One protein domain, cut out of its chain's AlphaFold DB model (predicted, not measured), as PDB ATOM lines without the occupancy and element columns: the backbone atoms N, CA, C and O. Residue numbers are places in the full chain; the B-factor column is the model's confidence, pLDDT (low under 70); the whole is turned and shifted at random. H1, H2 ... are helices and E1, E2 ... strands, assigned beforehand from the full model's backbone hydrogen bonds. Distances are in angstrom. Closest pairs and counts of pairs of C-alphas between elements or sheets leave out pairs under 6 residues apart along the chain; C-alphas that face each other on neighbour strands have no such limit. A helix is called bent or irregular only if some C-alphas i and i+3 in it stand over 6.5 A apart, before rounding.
ATOM      1  N   TYR A   4     187.140 256.640 255.648       90.88
ATOM      2  CA  TYR A   4     186.924 258.029 255.241       90.88
ATOM      3  C   TYR A   4     185.415 258.301 255.196       90.88
ATOM      4  O   TYR A   4     184.667 257.423 254.777       90.88
ATOM      5  N   LEU A   5     184.987 259.478 255.657       87.69
ATOM      6  CA  LEU A   5     183.589 259.836 255.956       87.69
ATOM      7  C   LEU A   5     183.147 261.137 255.256       87.69
ATOM      8  O   LEU A   5     182.323 261.879 255.795       87.69
ATOM      9  N   GLY A   6     183.775 261.490 254.137       85.06
ATOM     10  CA  GLY A   6     183.533 262.782 253.493       85.06
ATOM     11  C   GLY A   6     184.138 263.958 254.264       85.06
ATOM     12  O   GLY A   6     184.644 263.809 255.380       85.06
ATOM     13  N   ASP A   7     184.137 265.140 253.644       83.06
ATOM     14  CA  ASP A   7     184.535 266.422 254.252       83.06
ATOM     15  C   ASP A   7     185.892 266.427 254.986       83.06
ATOM     16  O   ASP A   7     186.109 267.151 255.959       83.06
ATOM     17  N   GLY A   8     186.836 265.593 254.534       82.38
ATOM     18  CA  GLY A   8     188.154 265.453 255.159       82.38
ATOM     19  C   GLY A   8     188.151 264.718 256.508       82.38
ATOM     20  O   GLY A   8     189.207 264.603 257.136       82.38
ATOM     21  N   LYS A   9     187.007 264.191 256.959       90.62
ATOM     22  CA  LYS A   9     186.894 263.420 258.200       90.62
ATOM     23  C   LYS A   9     187.292 261.964 257.971       90.62
ATOM     24  O   LYS A   9     186.867 261.307 257.023       90.62
ATOM     25  N   THR A  10     188.112 261.436 258.877       93.62
ATOM     26  CA  THR A  10     188.617 260.057 258.807       93.62
ATOM     27  C   THR A  10     188.582 259.377 260.164       93.62
ATOM     28  O   THR A  10     188.955 259.990 261.165       93.62
ATOM     29  N   ILE A  11     188.270 258.083 260.174       94.81
ATOM     30  CA  ILE A  11     188.568 257.191 261.295       94.81
ATOM     31  C   ILE A  11     189.936 256.561 261.035       94.81
ATOM     32  O   ILE A  11     190.193 255.950 259.991       94.81
ATOM     33  N   THR A  12     190.849 256.720 261.989       96.62
ATOM     34  CA  THR A  12     192.225 256.227 261.855       96.62
ATOM     35  C   THR A  12     192.379 254.815 262.409       96.62
ATOM     36  O   THR A  12     191.671 254.399 263.322       96.62
ATOM     37  N   ASP A  13     193.375 254.088 261.903       95.19
ATOM     38  CA  ASP A  13     193.719 252.760 262.422       95.19
ATOM     39  C   ASP A  13     194.132 252.817 263.896       95.19
ATOM     40  O   ASP A  13     193.774 251.943 264.679       95.19
ATOM     41  N   SER A  14     194.839 253.882 264.283       96.94
ATOM     42  CA  SER A  14     195.235 254.151 265.665       96.94
ATOM     43  C   SER A  14     194.044 254.405 266.582       96.94
ATOM     44  O   SER A  14     194.084 254.008 267.740       96.94
ATOM     45  N   GLN A  15     192.979 255.045 266.092       97.50
ATOM     46  CA  GLN A  15     191.767 255.259 266.884       97.50
ATOM     47  C   GLN A  15     191.061 253.934 267.177       97.50
ATOM     48  O   GLN A  15     190.699 253.684 268.324       97.50
ATOM     49  N   VAL A  16     190.923 253.079 266.160       97.62
ATOM     50  CA  VAL A  16     190.345 251.736 266.308       97.62
ATOM     51  C   VAL A  16     191.192 250.885 267.257       97.62
ATOM     52  O   VAL A  16     190.662 250.298 268.199       97.62
ATOM     53  N   ALA A  17     192.514 250.860 267.050       97.38
ATOM     54  CA  ALA A  17     193.437 250.110 267.897       97.38
ATOM     55  C   ALA A  17     193.389 250.585 269.352       97.38
ATOM     56  O   ALA A  17     193.270 249.759 270.245       97.38
ATOM     57  N   ARG A  18     193.378 251.902 269.592       98.06
ATOM     58  CA  ARG A  18     193.318 252.479 270.942       98.06
ATOM     59  C   ARG A  18     192.091 252.012 271.725       98.06
ATOM     60  O   ARG A  18     192.239 251.628 272.876       98.06
ATOM     61  N   ILE A  19     190.901 252.045 271.121       97.75
ATOM     62  CA  ILE A  19     189.655 251.638 271.798       97.75
ATOM     63  C   ILE A  19     189.654 250.131 272.080       97.75
ATOM     64  O   ILE A  19     189.234 249.695 273.147       97.75
ATOM     65  N   TYR A  20     190.153 249.327 271.140       97.25
ATOM     66  CA  TYR A  20     190.292 247.886 271.344       97.25
ATOM     67  C   TYR A  20     191.306 247.549 272.448       97.25
ATOM     68  O   TYR A  20     191.037 246.727 273.327       97.25
ATOM     69  N   ASP A  21     192.472 248.194 272.409       96.81
ATOM     70  CA  ASP A  21     193.559 247.971 273.355       96.81
ATOM     71  C   ASP A  21     193.179 248.439 274.767       96.81
ATOM     72  O   ASP A  21     193.563 247.783 275.727       96.81
ATOM     73  N   GLU A  22     192.358 249.487 274.914       96.81
ATOM     74  CA  GLU A  22     191.811 249.925 276.209       96.81
ATOM     75  C   GLU A  22     191.085 248.783 276.939       96.81
ATOM     76  O   GLU A  22     191.426 248.457 278.079       96.81
ATOM     77  N   ALA A  23     190.140 248.120 276.264       95.19
ATOM     78  CA  ALA A  23     189.404 247.001 276.848       95.19
ATOM     79  C   ALA A  23     190.320 245.799 277.121       95.19
ATOM     80  O   ALA A  23     190.235 245.172 278.181       95.19
ATOM     81  N   ARG A  24     191.242 245.492 276.198       94.81
ATOM     82  CA  ARG A  24     192.227 244.414 276.384       94.81
ATOM     83  C   ARG A  24     193.100 244.656 277.614       94.81
ATOM     84  O   ARG A  24     193.332 243.730 278.397       94.81
ATOM     85  N   ASP A  25     193.594 245.873 277.779       94.56
ATOM     86  CA  ASP A  25     194.507 246.243 278.853       94.56
ATOM     87  C   ASP A  25     193.786 246.243 280.208       94.56
ATOM     88  O   ASP A  25     194.349 245.766 281.195       94.56
ATOM     89  N   GLU A  26     192.536 246.712 280.272       92.69
ATOM     90  CA  GLU A  26     191.710 246.640 281.485       92.69
ATOM     91  C   GLU A  26     191.428 245.190 281.893       92.69
ATOM     92  O   GLU A  26     191.679 244.815 283.039       92.69
ATOM     93  N   LEU A  27     191.014 244.335 280.953       91.50
ATOM     94  CA  LEU A  27     190.797 242.906 281.217       91.50
ATOM     95  C   LEU A  27     192.084 242.204 281.678       91.50
ATOM     96  O   LEU A  27     192.057 241.363 282.582       91.50
ATOM     97  N   THR A  28     193.226 242.572 281.094       90.56
ATOM     98  CA  THR A  28     194.540 242.047 281.492       90.56
ATOM     99  C   THR A  28     194.894 242.454 282.919       90.56
ATOM    100  O   THR A  28     195.323 241.607 283.708       90.56
ATOM    101  N   LYS A  29     194.665 243.721 283.286       88.69
ATOM    102  CA  LYS A  29     194.891 244.227 284.649       88.69
ATOM    103  C   LYS A  29     193.974 243.553 285.667       88.69
ATOM    104  O   LYS A  29     194.482 243.058 286.673       88.69
ATOM    105  N   SER A  30     192.669 243.470 285.399       86.38
ATOM    106  CA  SER A  30     191.705 242.838 286.314       86.38
ATOM    107  C   SER A  30     192.068 241.380 286.585       86.38
ATOM    108  O   SER A  30     192.026 240.920 287.724       86.38
ATOM    109  N   ARG A  31     192.526 240.648 285.565       84.12
ATOM    110  CA  ARG A  31     192.973 239.268 285.757       84.12
ATOM    111  C   ARG A  31     194.257 239.155 286.575       84.12
ATOM    112  O   ARG A  31     194.355 238.266 287.418       84.12
ATOM    113  N   ALA A  32     195.235 240.027 286.332       84.19
ATOM    114  CA  ALA A  32     196.472 240.045 287.110       84.19
ATOM    115  C   ALA A  32     196.197 240.307 288.604       84.19
ATOM    116  O   ALA A  32     196.862 239.725 289.458       84.19
ATOM    117  N   GLN A  33     195.188 241.124 288.925       82.12
ATOM    118  CA  GLN A  33     194.756 241.373 290.304       82.12
ATOM    119  C   GLN A  33     194.129 240.136 290.962       82.12
ATOM    120  O   GLN A  33     194.499 239.805 292.087       82.12
ATOM    121  N   PRO A  53     185.666 240.705 274.251       92.19
ATOM    122  CA  PRO A  53     184.391 240.170 273.755       92.19
ATOM    123  C   PRO A  53     183.930 240.788 272.419       92.19
ATOM    124  O   PRO A  53     182.793 240.610 272.002       92.19
ATOM    125  N   PHE A  54     184.805 241.531 271.748       93.94
ATOM    126  CA  PHE A  54     184.583 242.147 270.445       93.94
ATOM    127  C   PHE A  54     185.913 242.224 269.691       93.94
ATOM    128  O   PHE A  54     186.988 242.041 270.268       93.94
ATOM    129  N   LYS A  55     185.861 242.489 268.386       95.00
ATOM    130  CA  LYS A  55     187.018 242.603 267.488       95.00
ATOM    131  C   LYS A  55     187.222 244.059 267.065       95.00
ATOM    132  O   LYS A  55     186.335 244.900 267.176       95.00
ATOM    133  N   GLN A  56     188.388 244.367 266.493       95.19
ATOM    134  CA  GLN A  56     188.670 245.710 265.964       95.19
ATOM    135  C   GLN A  56     187.694 246.148 264.858       95.19
ATOM    136  O   GLN A  56     187.392 247.333 264.750       95.19
ATOM    137  N   LYS A  57     187.170 245.207 264.058       94.81
ATOM    138  CA  LYS A  57     186.121 245.516 263.075       94.81
ATOM    139  C   LYS A  57     184.841 246.034 263.738       94.81
ATOM    140  O   LYS A  57     184.226 246.946 263.212       94.81
ATOM    141  N   ASP A  58     184.490 245.518 264.915       95.25
ATOM    142  CA  ASP A  58     183.270 245.915 265.620       95.25
ATOM    143  C   ASP A  58     183.441 247.323 266.220       95.25
ATOM    144  O   ASP A  58     182.519 248.133 266.209       95.25
ATOM    145  N   VAL A  59     184.663 247.675 266.636       97.50
ATOM    146  CA  VAL A  59     185.019 249.051 267.028       97.50
ATOM    147  C   VAL A  59     184.868 250.025 265.857       97.50
ATOM    148  O   VAL A  59     184.300 251.103 266.032       97.50
ATOM    149  N   LEU A  60     185.358 249.667 264.663       96.88
ATOM    150  CA  LEU A  60     185.164 250.499 263.471       96.88
ATOM    151  C   LEU A  60     183.672 250.652 263.151       96.88
ATOM    152  O   LEU A  60     183.218 251.769 262.908       96.88
ATOM    153  N   ASN A  61     182.916 249.555 263.210       96.31
ATOM    154  CA  ASN A  61     181.478 249.555 262.989       96.31
ATOM    155  C   ASN A  61     180.738 250.515 263.931       96.31
ATOM    156  O   ASN A  61     179.922 251.317 263.479       96.31
ATOM    157  N   ALA A  62     181.060 250.474 265.227       97.19
ATOM    158  CA  ALA A  62     180.455 251.341 266.232       97.19
ATOM    159  C   ALA A  62     180.785 252.823 265.986       97.19
ATOM    160  O   ALA A  62     179.907 253.677 266.097       97.19
ATOM    161  N   LEU A  63     182.028 253.135 265.602       97.88
ATOM    162  CA  LEU A  63     182.435 254.502 265.259       97.88
ATOM    163  C   LEU A  63     181.691 255.033 264.026       97.88
ATOM    164  O   LEU A  63     181.186 256.152 264.061       97.88
ATOM    165  N   LEU A  64     181.601 254.232 262.957       96.50
ATOM    166  CA  LEU A  64     180.845 254.576 261.747       96.50
ATOM    167  C   LEU A  64     179.359 254.773 262.055       96.50
ATOM    168  O   LEU A  64     178.753 255.751 261.626       96.50
ATOM    169  N   THR A  65     178.793 253.870 262.849       97.25
ATOM    170  CA  THR A  65     177.391 253.917 263.259       97.25
ATOM    171  C   THR A  65     177.066 255.202 264.007       97.25
ATOM    172  O   THR A  65     176.113 255.890 263.642       97.25
ATOM    173  N   VAL A  66     177.856 255.549 265.027       98.00
ATOM    174  CA  VAL A  66     177.649 256.785 265.790       98.00
ATOM    175  C   VAL A  66     177.787 257.998 264.879       98.00
ATOM    176  O   VAL A  66     176.926 258.867 264.921       98.00
ATOM    177  N   GLU A  67     178.801 258.037 264.016       96.44
ATOM    178  CA  GLU A  67     179.004 259.151 263.088       96.44
ATOM    179  C   GLU A  67     177.788 259.395 262.184       96.44
ATOM    180  O   GLU A  67     177.263 260.508 262.130       96.44
ATOM    181  N   VAL A  68     177.335 258.359 261.474       96.38
ATOM    182  CA  VAL A  68     176.241 258.477 260.499       96.38
ATOM    183  C   VAL A  68     174.929 258.825 261.208       96.38
ATOM    184  O   VAL A  68     174.168 259.675 260.740       96.38
ATOM    185  N   LEU A  69     174.679 258.239 262.381       97.81
ATOM    186  CA  LEU A  69     173.510 258.572 263.193       97.81
ATOM    187  C   LEU A  69     173.576 259.995 263.765       97.81
ATOM    188  O   LEU A  69     172.547 260.665 263.818       97.81
ATOM    189  N   GLU A  70     174.744 260.490 264.181       97.50
ATOM    190  CA  GLU A  70     174.888 261.873 264.654       97.50
ATOM    191  C   GLU A  70     174.637 262.883 263.536       97.50
ATOM    192  O   GLU A  70     173.974 263.895 263.777       97.50
ATOM    193  N   ARG A  71     175.067 262.592 262.302       96.00
ATOM    194  CA  ARG A  71     174.731 263.420 261.131       96.00
ATOM    195  C   ARG A  71     173.229 263.435 260.865       96.00
ATOM    196  O   ARG A  71     172.652 264.512 260.707       96.00
ATOM    197  N   ALA A  72     172.574 262.274 260.903       96.88
ATOM    198  CA  ALA A  72     171.120 262.188 260.761       96.88
ATOM    199  C   ALA A  72     170.386 262.962 261.871       96.88
ATOM    200  O   ALA A  72     169.427 263.694 261.607       96.88
ATOM    201  N   ALA A  73     170.855 262.847 263.118       97.62
ATOM    202  CA  ALA A  73     170.291 263.558 264.261       97.62
ATOM    203  C   ALA A  73     170.467 265.075 264.120       97.62
ATOM    204  O   ALA A  73     169.505 265.822 264.316       97.62
ATOM    205  N   ALA A  74     171.648 265.533 263.694       96.38
ATOM    206  CA  ALA A  74     171.919 266.940 263.421       96.38
ATOM    207  C   ALA A  74     171.023 267.488 262.299       96.38
ATOM    208  O   ALA A  74     170.390 268.530 262.484       96.38
ATOM    209  N   ALA A  75     170.879 266.760 261.187       95.44
ATOM    210  CA  ALA A  75     170.019 267.146 260.065       95.44
ATOM    211  C   ALA A  75     168.544 267.313 260.476       95.44
ATOM    212  O   ALA A  75     167.837 268.168 259.944       95.44
ATOM    213  N   LYS A  76     168.083 266.539 261.467       95.50
ATOM    214  CA  LYS A  76     166.724 266.635 262.023       95.50
ATOM    215  C   LYS A  76     166.611 267.515 263.268       95.50
ATOM    216  O   LYS A  76     165.516 267.632 263.817       95.50
ATOM    217  N   SER A  77     167.702 268.133 263.725       96.88
ATOM    218  CA  SER A  77     167.752 268.884 264.991       96.88
ATOM    219  C   SER A  77     167.259 268.066 266.198       96.88
ATOM    220  O   SER A  77     166.562 268.576 267.077       96.88
ATOM    221  N   VAL A  78     167.601 266.778 266.231       96.81
ATOM    222  CA  VAL A  78     167.217 265.831 267.282       96.81
ATOM    223  C   VAL A  78     168.395 265.616 268.222       96.81
ATOM    224  O   VAL A  78     169.526 265.417 267.785       96.81
ATOM    225  N   GLN A  79     168.123 265.641 269.524       97.44
ATOM    226  CA  GLN A  79     169.097 265.242 270.533       97.44
ATOM    227  C   GLN A  79     168.948 263.751 270.853       97.44
ATOM    228  O   GLN A  79     167.827 263.239 270.819       97.44
ATOM    229  N   PRO A  80     170.043 263.054 271.185       97.69
ATOM    230  CA  PRO A  80     169.996 261.640 271.548       97.69
ATOM    231  C   PRO A  80     169.135 261.411 272.785       97.69
ATOM    232  O   PRO A  80     169.067 262.267 273.671       97.69
ATOM    233  N   ALA A  81     168.468 260.260 272.838       97.69
ATOM    234  CA  ALA A  81     167.657 259.891 273.988       97.69
ATOM    235  C   ALA A  81     168.530 259.752 275.246       97.69
ATOM    236  O   ALA A  81     169.728 259.491 275.165       97.69
ATOM    237  N   THR A  82     167.925 259.914 276.422       96.06
ATOM    238  CA  THR A  82     168.631 259.730 277.699       96.06
ATOM    239  C   THR A  82     168.851 258.259 278.041       96.06
ATOM    240  O   THR A  82     169.751 257.943 278.811       96.06
ATOM    241  N   GLU A  83     168.034 257.375 277.472       95.44
ATOM    242  CA  GLU A  83     168.038 255.941 277.734       95.44
ATOM    243  C   GLU A  83     168.271 255.152 276.431       95.44
ATOM    244  O   GLU A  83     167.832 255.595 275.362       95.44
ATOM    245  N   PRO A  84     168.936 253.987 276.505       97.00
ATOM    246  CA  PRO A  84     169.520 253.405 277.717       97.00
ATOM    247  C   PRO A  84     170.774 254.162 278.191       97.00
ATOM    248  O   PRO A  84     171.490 254.759 277.379       97.00
ATOM    249  N   THR A  85     171.058 254.147 279.497       97.75
ATOM    250  CA  THR A  85     172.333 254.675 280.022       97.75
ATOM    251  C   THR A  85     173.515 253.760 279.676       97.75
ATOM    252  O   THR A  85     173.343 252.591 279.319       97.75
ATOM    253  N   VAL A  86     174.746 254.270 279.811       97.94
ATOM    254  CA  VAL A  86     175.963 253.464 279.595       97.94
ATOM    255  C   VAL A  86     176.008 252.281 280.562       97.94
ATOM    256  O   VAL A  86     176.390 251.185 280.166       97.94
ATOM    257  N   GLU A  87     175.568 252.466 281.805       98.06
ATOM    258  CA  GLU A  87     175.523 251.429 282.839       98.06
ATOM    259  C   GLU A  87     174.529 250.319 282.494       98.06
ATOM    260  O   GLU A  87     174.838 249.142 282.672       98.06
ATOM    261  N   GLN A  88     173.359 250.671 281.959       97.31
ATOM    262  CA  GLN A  88     172.377 249.676 281.525       97.31
ATOM    263  C   GLN A  88     172.909 248.843 280.357       97.31
ATOM    264  O   GLN A  88     172.770 247.621 280.352       97.31
ATOM    265  N   VAL A  89     173.564 249.488 279.388       96.56
ATOM    266  CA  VAL A  89     174.182 248.799 278.246       96.56
ATOM    267  C   VAL A  89     175.351 247.925 278.693       96.56
ATOM    268  O   VAL A  89     175.474 246.788 278.233       96.56
ATOM    269  N   ALA A  90     176.172 248.420 279.620       95.56
ATOM    270  CA  ALA A  90     177.257 247.672 280.244       95.56
ATOM    271  C   ALA A  90     176.730 246.398 280.918       95.56
ATOM    272  O   ALA A  90     177.235 245.309 280.656       95.56
ATOM    273  N   GLN A  91     175.666 246.520 281.716       95.62
ATOM    274  CA  GLN A  91     175.035 245.389 282.391       95.62
ATOM    275  C   GLN A  91     174.453 244.380 281.395       95.62
ATOM    276  O   GLN A  91     174.707 243.185 281.527       95.62
ATOM    277  N   ALA A  92     173.701 244.846 280.396       92.81
ATOM    278  CA  ALA A  92     173.064 243.976 279.406       92.81
ATOM    279  C   ALA A  92     174.080 243.229 278.528       92.81
ATOM    280  O   ALA A  92     173.837 242.089 278.143       92.81
ATOM    281  N   SER A  93     175.223 243.855 278.240       91.62
ATOM    282  CA  SER A  93     176.265 243.295 277.364       91.62
ATOM    283  C   SER A  93     177.388 242.592 278.132       91.62
ATOM    284  O   SER A  93     178.321 242.083 277.516       91.62
ATOM    285  N   ASN A  94     177.337 242.586 279.470       92.44
ATOM    286  CA  ASN A  94     178.437 242.156 280.339       92.44
ATOM    287  C   ASN A  94     179.775 242.858 280.004       92.44
ATOM    288  O   ASN A  94     180.843 242.242 279.979       92.44
ATOM    289  N   PHE A  95     179.713 244.158 279.702       94.56
ATOM    290  CA  PHE A  95     180.872 245.008 279.416       94.56
ATOM    291  C   PHE A  95     181.173 245.939 280.593       94.56
ATOM    292  O   PHE A  95     180.313 246.217 281.424       94.56
ATOM    293  N   SER A  96     182.395 246.473 280.647       95.75
ATOM    294  CA  SER A  96     182.704 247.576 281.563       95.75
ATOM    295  C   SER A  96     182.048 248.861 281.059       95.75
ATOM    296  O   SER A  96     182.199 249.221 279.889       95.75
ATOM    297  N   ALA A  97     181.360 249.591 281.939       96.50
ATOM    298  CA  ALA A  97     180.839 250.927 281.630       96.50
ATOM    299  C   ALA A  97     181.967 251.948 281.367       96.50
ATOM    300  O   ALA A  97     181.739 252.981 280.737       96.50
ATOM    301  N   GLY A  98     183.190 251.658 281.834       96.06
ATOM    302  CA  GLY A  98     184.364 252.501 281.609       96.06
ATOM    303  C   GLY A  98     184.860 252.484 280.163       96.06
ATOM    304  O   GLY A  98     185.389 253.502 279.704       96.06
ATOM    305  N   TRP A  99     184.640 251.377 279.442       97.81
ATOM    306  CA  TRP A  99     185.142 251.203 278.082       97.81
ATOM    307  C   TRP A  99     184.520 252.200 277.116       97.81
ATOM    308  O   TRP A  99     183.297 252.349 277.033       97.81
ATOM    309  N   GLU A 100     185.364 252.812 276.295       98.19
ATOM    310  CA  GLU A 100     184.919 253.677 275.206       98.19
ATOM    311  C   GLU A 100     183.993 252.941 274.226       98.19
ATOM    312  O   GLU A 100     183.009 253.507 273.753       98.19
ATOM    313  N   TYR A 101     184.238 251.649 273.988       97.81
ATOM    314  CA  TYR A 101     183.361 250.814 273.165       97.81
ATOM    315  C   TYR A 101     181.927 250.736 273.719       97.81
ATOM    316  O   TYR A 101     180.965 250.896 272.970       97.81
ATOM    317  N   THR A 102     181.766 250.578 275.037       97.88
ATOM    318  CA  THR A 102     180.447 250.532 275.690       97.88
ATOM    319  C   THR A 102     179.704 251.858 275.550       97.88
ATOM    320  O   THR A 102     178.495 251.870 275.313       97.88
ATOM    321  N   LYS A 103     180.419 252.988 275.619       98.44
ATOM    322  CA  LYS A 103     179.834 254.321 275.406       98.44
ATOM    323  C   LYS A 103     179.364 254.513 273.967       98.44
ATOM    324  O   LYS A 103     178.263 255.014 273.763       98.44
ATOM    325  N   LEU A 104     180.154 254.080 272.978       98.19
ATOM    326  CA  LEU A 104     179.747 254.099 271.565       98.19
ATOM    327  C   LEU A 104     178.495 253.245 271.332       98.19
ATOM    328  O   LEU A 104     177.582 253.644 270.602       98.19
ATOM    329  N   TYR A 105     178.420 252.089 271.992       95.12
ATOM    330  CA  TYR A 105     177.273 251.200 271.882       95.12
ATOM    331  C   TYR A 105     176.010 251.812 272.507       95.12
ATOM    332  O   TYR A 105     174.964 251.863 271.861       95.12
ATOM    333  N   ALA A 106     176.112 252.403 273.702       97.94
ATOM    334  CA  ALA A 106     175.003 253.141 274.313       97.94
ATOM    335  C   ALA A 106     174.555 254.333 273.461       97.94
ATOM    336  O   ALA A 106     173.361 254.516 273.215       97.94
ATOM    337  N   ARG A 107     175.512 255.093 272.926       98.38
ATOM    338  CA  ARG A 107     175.246 256.229 272.041       98.38
ATOM    339  C   ARG A 107     174.461 255.820 270.795       98.38
ATOM    340  O   ARG A 107     173.549 256.538 270.390       98.38
ATOM    341  N   THR A 108     174.767 254.652 270.232       97.31
ATOM    342  CA  THR A 108     174.028 254.073 269.101       97.31
ATOM    343  C   THR A 108     172.552 253.860 269.441       97.31
ATOM    344  O   THR A 108     171.683 254.294 268.683       97.31
ATOM    345  N   PHE A 109     172.245 253.243 270.588       96.44
ATOM    346  CA  PHE A 109     170.855 253.037 271.017       96.44
ATOM    347  C   PHE A 109     170.124 254.358 271.253       96.44
ATOM    348  O   PHE A 109     169.006 254.534 270.768       96.44
ATOM    349  N   GLN A 110     170.771 255.303 271.930       98.44
ATOM    350  CA  GLN A 110     170.200 256.616 272.235       98.44
ATOM    351  C   GLN A 110     169.863 257.415 270.969       98.44
ATOM    352  O   GLN A 110     168.793 258.022 270.874       98.44
ATOM    353  N   LEU A 111     170.764 257.413 269.982       98.38
ATOM    354  CA  LEU A 111     170.546 258.075 268.696       98.38
ATOM    355  C   LEU A 111     169.408 257.413 267.916       98.38
ATOM    356  O   LEU A 111     168.515 258.110 267.436       98.38
ATOM    357  N   ARG A 112     169.397 256.077 267.827       96.12
ATOM    358  CA  ARG A 112     168.328 255.335 267.138       96.12
ATOM    359  C   ARG A 112     166.966 255.582 267.774       96.12
ATOM    360  O   ARG A 112     166.020 255.883 267.053       96.12
ATOM    361  N   ALA A 113     166.874 255.504 269.099       95.75
ATOM    362  CA  ALA A 113     165.633 255.748 269.831       95.75
ATOM    363  C   ALA A 113     165.092 257.167 269.593       95.75
ATOM    364  O   ALA A 113     163.882 257.356 269.473       95.75
ATOM    365  N   ALA A 114     165.977 258.158 269.477       97.25
ATOM    366  CA  ALA A 114     165.586 259.534 269.194       97.25
ATOM    367  C   ALA A 114     165.193 259.765 267.723       97.25
ATOM    368  O   ALA A 114     164.275 260.539 267.440       97.25
ATOM    369  N   LEU A 115     165.871 259.094 266.788       97.25
ATOM    370  CA  LEU A 115     165.674 259.253 265.346       97.25
ATOM    371  C   LEU A 115     164.449 258.517 264.814       97.25
ATOM    372  O   LEU A 115     163.697 259.095 264.033       97.25
ATOM    373  N   LEU A 116     164.230 257.269 265.232       94.44
ATOM    374  CA  LEU A 116     163.182 256.401 264.689       94.44
ATOM    375  C   LEU A 116     161.771 257.033 264.688       94.44
ATOM    376  O   LEU A 116     161.100 256.946 263.667       94.44
ATOM    377  N   PRO A 117     161.300 257.743 265.735       93.81
ATOM    378  CA  PRO A 117     159.988 258.402 265.692       93.81
ATOM    379  C   PRO A 117     159.950 259.679 264.828       93.81
ATOM    380  O   PRO A 117     158.895 260.303 264.705       93.81
ATOM    381  N   LYS A 118     161.088 260.122 264.279       95.19
ATOM    382  CA  LYS A 118     161.246 261.349 263.475       95.19
ATOM    383  C   LYS A 118     161.515 261.070 261.996       95.19
ATOM    384  O   LYS A 118     161.633 262.016 261.209       95.19
ATOM    385  N   VAL A 119     161.644 259.804 261.612       94.31
ATOM    386  CA  VAL A 119     161.772 259.422 260.206       94.31
ATOM    387  C   VAL A 119     160.411 259.451 259.534       94.31
ATOM    388  O   VAL A 119     159.381 259.190 260.160       94.31
ATOM    389  N   THR A 120     160.401 259.770 258.246       95.50
ATOM    390  CA  THR A 120     159.213 259.543 257.428       95.50
ATOM    391  C   THR A 120     159.123 258.042 257.146       95.50
ATOM    392  O   THR A 120     160.068 257.500 256.568       95.50
ATOM    393  N   PRO A 121     158.040 257.347 257.545       95.50
ATOM    394  CA  PRO A 121     157.892 255.930 257.236       95.50
ATOM    395  C   PRO A 121     157.920 255.708 255.722       95.50
ATOM    396  O   PRO A 121     157.265 256.434 254.971       95.50
ATOM    397  N   ALA A 122     158.687 254.719 255.273       96.06
ATOM    398  CA  ALA A 122     158.742 254.351 253.866       96.06
ATOM    399  C   ALA A 122     157.549 253.463 253.498       96.06
ATOM    400  O   ALA A 122     157.111 252.650 254.306       96.06
ATOM    401  N   ALA A 123     157.047 253.574 252.268       93.94
ATOM    402  CA  ALA A 123     156.110 252.586 251.744       93.94
ATOM    403  C   ALA A 123     156.834 251.244 251.550       93.94
ATOM    404  O   ALA A 123     157.938 251.223 251.008       93.94
ATOM    405  N   LEU A 124     156.216 250.134 251.963       93.44
ATOM    406  CA  LEU A 124     156.809 248.810 251.770       93.44
ATOM    407  C   LEU A 124     156.690 248.383 250.310       93.44
ATOM    408  O   LEU A 124     155.585 248.223 249.783       93.44
ATOM    409  N   THR A 125     157.832 248.168 249.665       94.12
ATOM    410  CA  THR A 125     157.901 247.610 248.313       94.12
ATOM    411  C   THR A 125     158.298 246.136 248.351       94.12
ATOM    412  O   THR A 125     158.826 245.641 249.348       94.12
ATOM    413  N   ASP A 126     158.096 245.410 247.248       93.50
ATOM    414  CA  ASP A 126     158.605 244.035 247.150       93.50
ATOM    415  C   ASP A 126     160.138 243.974 247.186       93.50
ATOM    416  O   ASP A 126     160.692 242.977 247.644       93.50
ATOM    417  N   ALA A 127     160.825 245.038 246.756       90.69
ATOM    418  CA  ALA A 127     162.277 245.142 246.868       90.69
ATOM    419  C   ALA A 127     162.741 245.248 248.331       90.69
ATOM    420  O   ALA A 127     163.842 244.815 248.652       90.69
ATOM    421  N   ASP A 128     161.894 245.765 249.226       90.62
ATOM    422  CA  ASP A 128     162.173 245.795 250.663       90.62
ATOM    423  C   ASP A 128     161.800 244.481 251.354       90.62
ATOM    424  O   ASP A 128     162.529 243.996 252.218       90.62
ATOM    425  N   LEU A 129     160.660 243.897 250.978       92.88
ATOM    426  CA  LEU A 129     160.095 242.731 251.653       92.88
ATOM    427  C   LEU A 129     160.736 241.407 251.237       92.88
ATOM    428  O   LEU A 129     160.826 240.502 252.068       92.88
ATOM    429  N   ARG A 130     161.200 241.264 249.989       93.50
ATOM    430  CA  ARG A 130     161.877 240.031 249.549       93.50
ATOM    431  C   ARG A 130     163.153 239.747 250.343       93.50
ATOM    432  O   ARG A 130     163.245 238.642 250.869       93.50
ATOM    433  N   PRO A 131     164.081 240.704 250.531       91.31
ATOM    434  CA  PRO A 131     165.266 240.457 251.347       91.31
ATOM    435  C   PRO A 131     164.933 240.128 252.809       91.31
ATOM    436  O   PRO A 131     165.629 239.335 253.437       91.31
ATOM    437  N   VAL A 132     163.880 240.725 253.379       91.06
ATOM    438  CA  VAL A 132     163.403 240.395 254.738       91.06
ATOM    439  C   VAL A 132     162.935 238.940 254.791       91.06
ATOM    440  O   VAL A 132     163.355 238.178 255.661       91.06
ATOM    441  N   TYR A 133     162.096 238.548 253.834       90.88
ATOM    442  CA  TYR A 133     161.579 237.192 253.707       90.88
ATOM    443  C   TYR A 133     162.696 236.160 253.514       90.88
ATOM    444  O   TYR A 133     162.727 235.157 254.219       90.88
ATOM    445  N   GLU A 134     163.642 236.416 252.611       89.94
ATOM    446  CA  GLU A 134     164.773 235.521 252.341       89.94
ATOM    447  C   GLU A 134     165.646 235.304 253.583       89.94
ATOM    448  O   GLU A 134     166.033 234.169 253.871       89.94
ATOM    449  N   ARG A 135     165.902 236.359 254.367       88.44
ATOM    450  CA  ARG A 135     166.647 236.245 255.630       88.44
ATOM    451  C   ARG A 135     165.876 235.448 256.683       88.44
ATOM    452  O   ARG A 135     166.464 234.592 257.341       88.44
ATOM    453  N   LEU A 136     164.565 235.673 256.815       86.94
ATOM    454  CA  LEU A 136     163.714 234.891 257.718       86.94
ATOM    455  C   LEU A 136     163.686 233.410 257.325       86.94
ATOM    456  O   LEU A 136     163.860 232.561 258.195       86.94
ATOM    457  N   LEU A 137     163.555 233.107 256.030       86.19
ATOM    458  CA  LEU A 137     163.614 231.739 255.511       86.19
ATOM    459  C   LEU A 137     164.949 231.056 255.810       86.19
ATOM    460  O   LEU A 137     164.977 229.906 256.249       86.19
ATOM    461  N   ALA A 138     166.061 231.761 255.583       83.75
ATOM    462  CA  ALA A 138     167.392 231.241 255.876       83.75
ATOM    463  C   ALA A 138     167.573 230.936 257.375       83.75
ATOM    464  O   ALA A 138     168.306 230.010 257.730       83.75
ATOM    465  N   GLY A 139     166.890 231.683 258.252       76.62
ATOM    466  CA  GLY A 139     166.868 231.448 259.695       76.62
ATOM    467  C   GLY A 139     165.910 230.340 260.156       76.62
ATOM    468  O   GLY A 139     166.217 229.657 261.130       76.62
ATOM    469  N   SER A 140     164.776 230.131 259.475       73.06
ATOM    470  CA  SER A 140     163.691 229.240 259.927       73.06
ATOM    471  C   SER A 140     163.807 227.774 259.489       73.06
ATOM    472  O   SER A 140     163.089 226.926 260.017       73.06
ATOM    473  N   GLY A 141     164.679 227.444 258.532       67.31
ATOM    474  CA  GLY A 141     164.777 226.084 257.983       67.31
ATOM    475  C   GLY A 141     163.674 225.748 256.964       67.31
ATOM    476  O   GLY A 141     163.139 226.633 256.303       67.31
ATOM    477  N   SER A 142     163.373 224.455 256.785       58.41
ATOM    478  CA  SER A 142     162.692 223.899 255.595       58.41
ATOM    479  C   SER A 142     161.182 224.159 255.459       58.41
ATOM    480  O   SER A 142     160.641 223.924 254.380       58.41
ATOM    481  N   ASP A 143     160.493 224.624 256.505       64.25
ATOM    482  CA  ASP A 143     159.038 224.861 256.484       64.25
ATOM    483  C   ASP A 143     158.721 226.315 256.097       64.25
ATOM    484  O   ASP A 143     158.304 227.144 256.906       64.25
ATOM    485  N   ALA A 144     158.967 226.631 254.826       70.38
ATOM    486  CA  ALA A 144     158.834 227.974 254.277       70.38
ATOM    487  C   ALA A 144     157.379 228.319 253.901       70.38
ATOM    488  O   ALA A 144     156.830 227.788 252.933       70.38
ATOM    489  N   THR A 145     156.776 229.276 254.611       84.56
ATOM    490  CA  THR A 145     155.564 229.977 254.153       84.56
ATOM    491  C   THR A 145     155.859 230.675 252.821       84.56
ATOM    492  O   THR A 145     156.838 231.402 252.780       84.56
ATOM    493  N   PRO A 146     155.056 230.534 251.750       91.19
ATOM    494  CA  PRO A 146     155.285 231.247 250.489       91.19
ATOM    495  C   PRO A 146     155.326 232.776 250.652       91.19
ATOM    496  O   PRO A 146     154.594 233.330 251.471       91.19
ATOM    497  N   TYR A 147     156.104 233.475 249.814       92.50
ATOM    498  CA  TYR A 147     156.289 234.936 249.893       92.50
ATOM    499  C   TYR A 147     154.972 235.727 249.919       92.50
ATOM    500  O   TYR A 147     154.793 236.607 250.759       92.50
ATOM    501  N   ASP A 148     154.022 235.388 249.044       92.88
ATOM    502  CA  ASP A 148     152.727 236.078 248.990       92.88
ATOM    503  C   ASP A 148     151.926 235.888 250.286       92.88
ATOM    504  O   ASP A 148     151.260 236.809 250.761       92.88
ATOM    505  N   GLN A 149     152.040 234.707 250.899       92.38
ATOM    506  CA  GLN A 149     151.409 234.421 252.177       92.38
ATOM    507  C   GLN A 149     152.103 235.181 253.312       92.38
ATOM    508  O   GLN A 149     151.406 235.824 254.093       92.38
ATOM    509  N   PHE A 150     153.441 235.204 253.355       91.50
ATOM    510  CA  PHE A 150     154.212 236.034 254.290       91.50
ATOM    511  C   PHE A 150     153.770 237.501 254.226       91.50
ATOM    512  O   PHE A 150     153.408 238.083 255.247       91.50
ATOM    513  N   LYS A 151     153.712 238.072 253.017       92.50
ATOM    514  CA  LYS A 151     153.301 239.462 252.794       92.50
ATOM    515  C   LYS A 151     151.880 239.728 253.294       92.50
ATOM    516  O   LYS A 151     151.643 240.753 253.921       92.50
ATOM    517  N   SER A 152     150.949 238.802 253.056       91.56
ATOM    518  CA  SER A 152     149.557 238.921 253.523       91.56
ATOM    519  C   SER A 152     149.374 238.737 255.036       91.56
ATOM    520  O   SER A 152     148.330 239.101 255.571       91.56
ATOM    521  N   GLN A 153     150.362 238.147 255.714       91.31
ATOM    522  CA  GLN A 153     150.321 237.811 257.139       91.31
ATOM    523  C   GLN A 153     151.133 238.776 258.013       91.31
ATOM    524  O   GLN A 153     151.203 238.579 259.228       91.31
ATOM    525  N   LEU A 154     151.744 239.812 257.429       91.12
ATOM    526  CA  LEU A 154     152.380 240.873 258.204       91.12
ATOM    527  C   LEU A 154     151.333 241.544 259.098       91.12
ATOM    528  O   LEU A 154     150.309 242.026 258.623       91.12
ATOM    529  N   SER A 155     151.584 241.552 260.406       93.88
ATOM    530  CA  SER A 155     150.757 242.304 261.346       93.88
ATOM    531  C   SER A 155     150.955 243.807 261.148       93.88
ATOM    532  O   SER A 155     152.044 244.241 260.770       93.88
ATOM    533  N   ASP A 156     149.950 244.611 261.503       95.12
ATOM    534  CA  ASP A 156     150.044 246.079 261.478       95.12
ATOM    535  C   ASP A 156     151.259 246.612 262.259       95.12
ATOM    536  O   ASP A 156     151.830 247.648 261.917       95.12
ATOM    537  N   GLU A 157     151.644 245.931 263.342       94.31
ATOM    538  CA  GLU A 157     152.815 246.281 264.147       94.31
ATOM    539  C   GLU A 157     154.119 246.012 263.388       94.31
ATOM    540  O   GLU A 157     154.963 246.905 263.292       94.31
ATOM    541  N   ASN A 158     154.255 244.826 262.787       93.19
ATOM    542  CA  ASN A 158     155.431 244.466 261.996       93.19
ATOM    543  C   ASN A 158     155.546 245.335 260.743       93.19
ATOM    544  O   ASN A 158     156.645 245.761 260.388       93.19
ATOM    545  N   GLU A 159     154.420 245.641 260.099       94.81
ATOM    546  CA  GLU A 159     154.373 246.566 258.973       94.81
ATOM    547  C   GLU A 159     154.896 247.946 259.386       94.81
ATOM    548  O   GLU A 159     155.828 248.455 258.764       94.81
ATOM    549  N   LYS A 160     154.387 248.531 260.479       95.31
ATOM    550  CA  LYS A 160     154.866 249.833 260.978       95.31
ATOM    551  C   LYS A 160     156.348 249.810 261.344       95.31
ATOM    552  O   LYS A 160     157.070 250.744 260.991       95.31
ATOM    553  N   ALA A 161     156.811 248.755 262.016       94.69
ATOM    554  CA  ALA A 161     158.214 248.602 262.391       94.69
ATOM    555  C   ALA A 161     159.130 248.541 261.156       94.69
ATOM    556  O   ALA A 161     160.170 249.206 261.125       94.69
ATOM    557  N   LEU A 162     158.724 247.806 260.114       95.94
ATOM    558  CA  LEU A 162     159.433 247.752 258.836       95.94
ATOM    559  C   LEU A 162     159.433 249.116 258.142       95.94
ATOM    560  O   LEU A 162     160.501 249.598 257.773       95.94
ATOM    561  N   GLN A 163     158.278 249.774 258.019       96.62
ATOM    562  CA  GLN A 163     158.159 251.083 257.362       96.62
ATOM    563  C   GLN A 163     159.050 252.140 258.029       96.62
ATOM    564  O   GLN A 163     159.739 252.898 257.343       96.62
ATOM    565  N   GLN A 164     159.074 252.181 259.364       96.81
ATOM    566  CA  GLN A 164     159.940 253.088 260.125       96.81
ATOM    567  C   GLN A 164     161.421 252.744 259.948       96.81
ATOM    568  O   GLN A 164     162.232 253.628 259.673       96.81
ATOM    569  N   SER A 165     161.780 251.465 260.061       96.44
ATOM    570  CA  SER A 165     163.174 251.022 259.947       96.44
ATOM    571  C   SER A 165     163.728 251.237 258.538       96.44
ATOM    572  O   SER A 165     164.872 251.653 258.394       96.44
ATOM    573  N   ILE A 166     162.918 251.012 257.502       96.88
ATOM    574  CA  ILE A 166     163.272 251.280 256.103       96.88
ATOM    575  C   ILE A 166     163.360 252.785 255.844       96.88
ATOM    576  O   ILE A 166     164.285 253.231 255.169       96.88
ATOM    577  N   GLY A 167     162.449 253.581 256.417       97.00
ATOM    578  CA  GLY A 167     162.544 255.042 256.382       97.00
ATOM    579  C   GLY A 167     163.890 255.523 256.921       97.00
ATOM    580  O   GLY A 167     164.609 256.247 256.233       97.00
ATOM    581  N   LEU A 168     164.288 255.028 258.098       97.31
ATOM    582  CA  LEU A 168     165.602 255.317 258.675       97.31
ATOM    583  C   LEU A 168     166.747 254.788 257.800       97.31
ATOM    584  O   LEU A 168     167.686 255.529 257.535       97.31
ATOM    585  N   ARG A 169     166.666 253.548 257.298       96.56
ATOM    586  CA  ARG A 169     167.672 252.959 256.394       96.56
ATOM    587  C   ARG A 169     167.947 253.870 255.204       96.56
ATOM    588  O   ARG A 169     169.104 254.129 254.904       96.56
ATOM    589  N   ASN A 170     166.895 254.351 254.545       95.56
ATOM    590  CA  ASN A 170     167.008 255.178 253.347       95.56
ATOM    591  C   ASN A 170     167.652 256.536 253.660       95.56
ATOM    592  O   ASN A 170     168.477 257.016 252.886       95.56
ATOM    593  N   GLU A 171     167.316 257.140 254.802       95.69
ATOM    594  CA  GLU A 171     167.961 258.379 255.252       95.69
ATOM    595  C   GLU A 171     169.453 258.173 255.546       95.69
ATOM    596  O   GLU A 171     170.276 258.968 255.100       95.69
ATOM    597  N   LEU A 172     169.820 257.097 256.251       96.12
ATOM    598  CA  LEU A 172     171.223 256.808 256.567       96.12
ATOM    599  C   LEU A 172     172.021 256.424 255.316       96.12
ATOM    600  O   LEU A 172     173.156 256.866 255.168       96.12
ATOM    601  N   ALA A 173     171.431 255.654 254.399       94.69
ATOM    602  CA  ALA A 173     172.063 255.284 253.133       94.69
ATOM    603  C   ALA A 173     172.395 256.522 252.290       94.69
ATOM    604  O   ALA A 173     173.484 256.609 251.734       94.69
ATOM    605  N   LYS A 174     171.495 257.512 252.270       93.88
ATOM    606  CA  LYS A 174     171.739 258.783 251.590       93.88
ATOM    607  C   LYS A 174     172.943 259.529 252.175       93.88
ATOM    608  O   LYS A 174     173.753 260.036 251.413       93.88
ATOM    609  N   ILE A 175     173.083 259.562 253.501       93.50
ATOM    610  CA  ILE A 175     174.250 260.172 254.161       93.50
ATOM    611  C   ILE A 175     175.532 259.437 253.757       93.50
ATOM    612  O   ILE A 175     176.503 260.069 253.363       93.50
ATOM    613  N   VAL A 176     175.523 258.101 253.799       93.62
ATOM    614  CA  VAL A 176     176.674 257.271 253.402       93.62
ATOM    615  C   VAL A 176     177.088 257.524 251.947       93.62
ATOM    616  O   VAL A 176     178.282 257.576 251.653       93.62
ATOM    617  N   GLU A 177     176.117 257.685 251.047       91.81
ATOM    618  CA  GLU A 177     176.352 257.987 249.633       91.81
ATOM    619  C   GLU A 177     176.894 259.409 249.430       91.81
ATOM    620  O   GLU A 177     177.910 259.585 248.758       91.81
ATOM    621  N   GLU A 178     176.260 260.417 250.038       91.19
ATOM    622  CA  GLU A 178     176.675 261.824 249.940       91.19
ATOM    623  C   GLU A 178     178.080 262.055 250.519       91.19
ATOM    624  O   GLU A 178     178.840 262.872 249.995       91.19
ATOM    625  N   ASP A 179     178.448 261.292 251.549       89.94
ATOM    626  CA  ASP A 179     179.745 261.370 252.217       89.94
ATOM    627  C   ASP A 179     180.866 260.603 251.491       89.94
ATOM    628  O   ASP A 179     182.024 260.685 251.910       89.94
ATOM    629  N   ASP A 180     180.562 259.859 250.418       88.44
ATOM    630  CA  ASP A 180     181.523 259.000 249.704       88.44
ATOM    631  C   ASP A 180     182.333 258.130 250.689       88.44
ATOM    632  O   ASP A 180     183.573 258.148 250.724       88.44
ATOM    633  N   VAL A 181     181.618 257.424 251.579       88.62
ATOM    634  CA  VAL A 181     182.246 256.639 252.650       88.62
ATOM    635  C   VAL A 181     183.127 255.545 252.051       88.62
ATOM    636  O   VAL A 181     182.663 254.650 251.343       88.62
ATOM    637  N   LYS A 182     184.420 255.577 252.399       89.94
ATOM    638  CA  LYS A 182     185.411 254.582 251.959       89.94
ATOM    639  C   LYS A 182     185.932 253.794 253.136       89.94
ATOM    640  O   LYS A 182     186.438 254.361 254.107       89.94
ATOM    641  N   LEU A 183     185.873 252.476 253.014       90.56
ATOM    642  CA  LEU A 183     186.278 251.541 254.052       90.56
ATOM    643  C   LEU A 183     187.598 250.870 253.690       90.56
ATOM    644  O   LEU A 183     187.860 250.549 252.534       90.56
ATOM    645  N   ASN A 184     188.436 250.628 254.694       88.69
ATOM    646  CA  ASN A 184     189.607 249.785 254.515       88.69
ATOM    647  C   ASN A 184     189.179 248.302 254.511       88.69
ATOM    648  O   ASN A 184     188.709 247.824 255.549       88.69
ATOM    649  N   PRO A 185     189.412 247.546 253.416       88.62
ATOM    650  CA  PRO A 185     188.944 246.162 253.280       88.62
ATOM    651  C   PRO A 185     189.420 245.216 254.387       88.62
ATOM    652  O   PRO A 185     188.790 244.195 254.643       88.62
ATOM    653  N   ARG A 186     190.513 245.548 255.091       91.38
ATOM    654  CA  ARG A 186     191.034 244.727 256.198       91.38
ATOM    655  C   ARG A 186     190.058 244.570 257.366       91.38
ATOM    656  O   ARG A 186     190.219 243.646 258.158       91.38
ATOM    657  N   PHE A 187     189.105 245.489 257.513       87.62
ATOM    658  CA  PHE A 187     188.074 245.415 258.549       87.62
ATOM    659  C   PHE A 187     186.816 244.673 258.083       87.62
ATOM    660  O   PHE A 187     185.944 244.403 258.907       87.62
ATOM    661  N   GLY A 188     186.753 244.292 256.803       87.31
ATOM    662  CA  GLY A 188     185.567 243.724 256.176       87.31
ATOM    663  C   GLY A 188     184.433 244.736 256.057       87.31
ATOM    664  O   GLY A 188     184.593 245.925 256.361       87.31
ATOM    665  N   ASP A 189     183.280 244.242 255.638       86.81
ATOM    666  CA  ASP A 189     182.092 245.058 255.434       86.81
ATOM    667  C   ASP A 189     181.530 245.574 256.757       86.81
ATOM    668  O   ASP A 189     181.594 244.923 257.805       86.81
ATOM    669  N   GLN A 190     181.031 246.804 256.713       92.12
ATOM    670  CA  GLN A 190     180.530 247.522 257.874       92.12
ATOM    671  C   GLN A 190     179.069 247.866 257.623       92.12
ATOM    672  O   GLN A 190     178.740 248.411 256.575       92.12
ATOM    673  N   GLN A 191     178.206 247.578 258.591       92.94
ATOM    674  CA  GLN A 191     176.769 247.801 258.468       92.94
ATOM    675  C   GLN A 191     176.114 248.134 259.803       92.94
ATOM    676  O   GLN A 191     176.649 247.801 260.858       92.94
ATOM    677  N   LEU A 192     174.927 248.726 259.763       94.19
ATOM    678  CA  LEU A 192     174.080 248.943 260.929       94.19
ATOM    679  C   LEU A 192     172.763 248.187 260.764       94.19
ATOM    680  O   LEU A 192     172.000 248.448 259.835       94.19
ATOM    681  N   VAL A 193     172.468 247.296 261.712       94.06
ATOM    682  CA  VAL A 193     171.180 246.596 261.803       94.06
ATOM    683  C   VAL A 193     170.161 247.492 262.507       94.06
ATOM    684  O   VAL A 193     170.333 247.870 263.668       94.06
ATOM    685  N   LEU A 194     169.086 247.830 261.801       95.00
ATOM    686  CA  LEU A 194     168.013 248.721 262.246       95.00
ATOM    687  C   LEU A 194     166.798 247.971 262.790       95.00
ATOM    688  O   LEU A 194     166.118 248.487 263.677       95.00
ATOM    689  N   LEU A 195     166.565 246.759 262.300       94.44
ATOM    690  CA  LEU A 195     165.529 245.860 262.785       94.44
ATOM    691  C   LEU A 195     166.047 244.431 262.699       94.44
ATOM    692  O   LEU A 195     166.614 244.062 261.672       94.44
ATOM    693  N   SER A 196     165.823 243.642 263.741       92.31
ATOM    694  CA  SER A 196     166.059 242.202 263.746       92.31
ATOM    695  C   SER A 196     164.814 241.463 264.227       92.31
ATOM    696  O   SER A 196     163.895 242.064 264.793       92.31
ATOM    697  N   ALA A 197     164.764 240.165 263.961       88.75
ATOM    698  CA  ALA A 197     163.759 239.268 264.502       88.75
ATOM    699  C   ALA A 197     164.392 237.943 264.904       88.75
ATOM    700  O   ALA A 197     165.392 237.509 264.337       88.75
ATOM    701  N   GLN A 198     163.760 237.275 265.861       83.81
ATOM    702  CA  GLN A 198     164.151 235.935 266.267       83.81
ATOM    703  C   GLN A 198     163.574 234.912 265.281       83.81
ATOM    704  O   GLN A 198     162.358 234.846 265.090       83.81
ATOM    705  N   ALA A 199     164.441 234.105 264.675       78.69
ATOM    706  CA  ALA A 199     164.072 232.941 263.876       78.69
ATOM    707  C   ALA A 199     164.691 231.694 264.523       78.69
ATOM    708  O   ALA A 199     165.876 231.402 264.358       78.69
ATOM    709  N   GLY A 200     163.890 230.982 265.321       76.31
ATOM    710  CA  GLY A 200     164.399 229.918 266.189       76.31
ATOM    711  C   GLY A 200     165.288 230.489 267.297       76.31
ATOM    712  O   GLY A 200     164.858 231.373 268.029       76.31
ATOM    713  N   GLU A 201     166.521 229.989 267.408       75.25
ATOM    714  CA  GLU A 201     167.528 230.469 268.374       75.25
ATOM    715  C   GLU A 201     168.435 231.577 267.805       75.25
ATOM    716  O   GLU A 201     169.397 231.984 268.454       75.25
ATOM    717  N   LYS A 202     168.173 232.046 266.577       77.81
ATOM    718  CA  LYS A 202     169.026 233.017 265.882       77.81
ATOM    719  C   LYS A 202     168.365 234.385 265.801       77.81
ATOM    720  O   LYS A 202     167.203 234.495 265.410       77.81
ATOM    721  N   ASP A 203     169.144 235.427 266.083       85.25
ATOM    722  CA  ASP A 203     168.782 236.798 265.730       85.25
ATOM    723  C   ASP A 203     169.088 237.034 264.245       85.25
ATOM    724  O   ASP A 203     170.217 236.844 263.788       85.25
ATOM    725  N   VAL A 204     168.062 237.405 263.483       88.31
ATOM    726  CA  VAL A 204     168.134 237.615 262.037       88.31
ATOM    727  C   VAL A 204     167.967 239.105 261.748       88.31
ATOM    728  O   VAL A 204     166.912 239.662 262.065       88.31
ATOM    729  N   PRO A 205     168.952 239.774 261.124       91.00
ATOM    730  CA  PRO A 205     168.797 241.162 260.713       91.00
ATOM    731  C   PRO A 205     167.740 241.239 259.608       91.00
ATOM    732  O   PRO A 205     167.840 240.557 258.598       91.00
ATOM    733  N   LEU A 206     166.708 242.058 259.786       91.62
ATOM    734  CA  LEU A 206     165.648 242.254 258.792       91.62
ATOM    735  C   LEU A 206     165.898 243.499 257.949       91.62
ATOM    736  O   LEU A 206     165.728 243.480 256.733       91.62
ATOM    737  N   VAL A 207     166.312 244.584 258.601       94.25
ATOM    738  CA  VAL A 207     166.619 245.853 257.944       94.25
ATOM    739  C   VAL A 207     168.013 246.272 258.366       94.25
ATOM    740  O   VAL A 207     168.274 246.457 259.553       94.25
ATOM    741  N   GLU A 208     168.894 246.449 257.392       93.25
ATOM    742  CA  GLU A 208     170.273 246.881 257.592       93.25
ATOM    743  C   GLU A 208     170.643 247.980 256.595       93.25
ATOM    744  O   GLU A 208     170.055 248.075 255.515       93.25
ATOM    745  N   VAL A 209     171.598 248.826 256.972       92.94
ATOM    746  CA  VAL A 209     172.245 249.794 256.083       92.94
ATOM    747  C   VAL A 209     173.731 249.465 256.004       92.94
ATOM    748  O   VAL A 209     174.385 249.321 257.036       92.94
ATOM    749  N   SER A 210     174.256 249.328 254.788       91.75
ATOM    750  CA  SER A 210     175.692 249.178 254.551       91.75
ATOM    751  C   SER A 210     176.381 250.539 254.641       91.75
ATOM    752  O   SER A 210     175.860 251.539 254.151       91.75
ATOM    753  N   PHE A 211     177.562 250.572 255.250       90.56
ATOM    754  CA  PHE A 211     178.474 251.720 255.214       90.56
ATOM    755  C   PHE A 211     179.498 251.614 254.091       90.56
ATOM    756  O   PHE A 211     180.285 252.535 253.882       90.56
TER     757      PHE A 211
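This is residues 4 to 33 and 53 to 211 of the 226 residues of an uncharacterized protein of Actinoplanes sp. ATCC 53533 (UniProt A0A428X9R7). What does the model look like? A bent two-strand hairpin, E1 and E2, has H5 and H7 packed on it and H2 near E1, while H2, H4 and H7 cross one another beside it. H3 packs on H4; H1 makes an arm, whose residues 28 to 33 stick out, and H6 lies at the opposite end of the long axis. What is it built of? The printed part has 189 residues, mostly helix, in the order H1 to H7, E1, E2, with an antiparallel sheet E1 - E2; it is compact, with a radius of gyration of the C-alphas of 18.2 A and spans of 57 by 39 by 35 A.

Where are the strands? E1 is residues 191 to 199, 20.3 A long, and E2 is residues 202 to 210, 20.8 A long, ending at C-alpha 210 at (175.692, 249.178, 254.551). E1 bends by 75 degrees at residue 194 and E2 by 70 degrees at residue 207. Where are the helices? H7, residues 156 to 178, is 33.0 A long; H5 is residues 126 to 140, H6 147 to 152, H3 86 to 93. H2, residues 56 to 75, is 29.0 A long, and H4, residues 100 to 118, is 27.5 A long and only just irregular, with C-alphas 114 and 117 6.7 A apart. H1, residues 13 to 33, is 30.1 A long and begins at C-alpha 13 at (193.719, 252.760, 262.422).

How do E1 and E2 pair? This hairpin is antiparallel at 155 degrees, with N 194 and O 207 2.8 A apart and N 204 and O 197 2.8 A apart, within hydrogen-bond range. Which helices come near it? The closest C-alphas are those of Val 132 of H5 and Leu 206 of E2, 5.0 A, of Arg 169 of H7 and Val 209 of E2, 5.6 A, and of Thr 65 of H2 and Leu 192 of E1, 6.4 A. How do the helices meet? The hub H4 touches H2 at a steep tilt of 35.2 degrees, only just steep, the same way, closest at the C-alphas of Val 66 and Thr 108, 5.6 A. H4 also touches H3, about perpendicular at 80 degrees, closest at the C-alphas of Val 86 and Ala 106, 5.4 A; with residues 115 to 117 alone it touches H7, closest at the C-alphas of Leu 116 and Gln 164, 6.5 A. H1 touches H2 with residues 16 to 20 alone, closest at the C-alphas of Val 16 and Val 59, 6.0 A, and H5 touches H6 with residues 129 to 133 alone, closest at the C-alphas of Tyr 133 and Tyr 147, 6.9 A. Are the helix backbones complete? Every O i to N i+4 pair is within hydrogen-bond range in H2, H3, H6 and H7, against 16 of 17 in H1, 13 of 15 in H4 and 9 of 11 in H5.

How far does it reach? The two C-alphas farthest apart, those of Gln 33 and Asp 148, are 59.2 A apart. Is it printed whole? Residues 34 to 52 are not printed, and C-alphas 33 and 53 are 19.6 A apart across this cut. Which link is long, and where is confidence low? The link from H7 to E1, residues 179 to 190, is long; the mean pLDDT of the printed part is 92.6, and residues 141 to 143 are under 70.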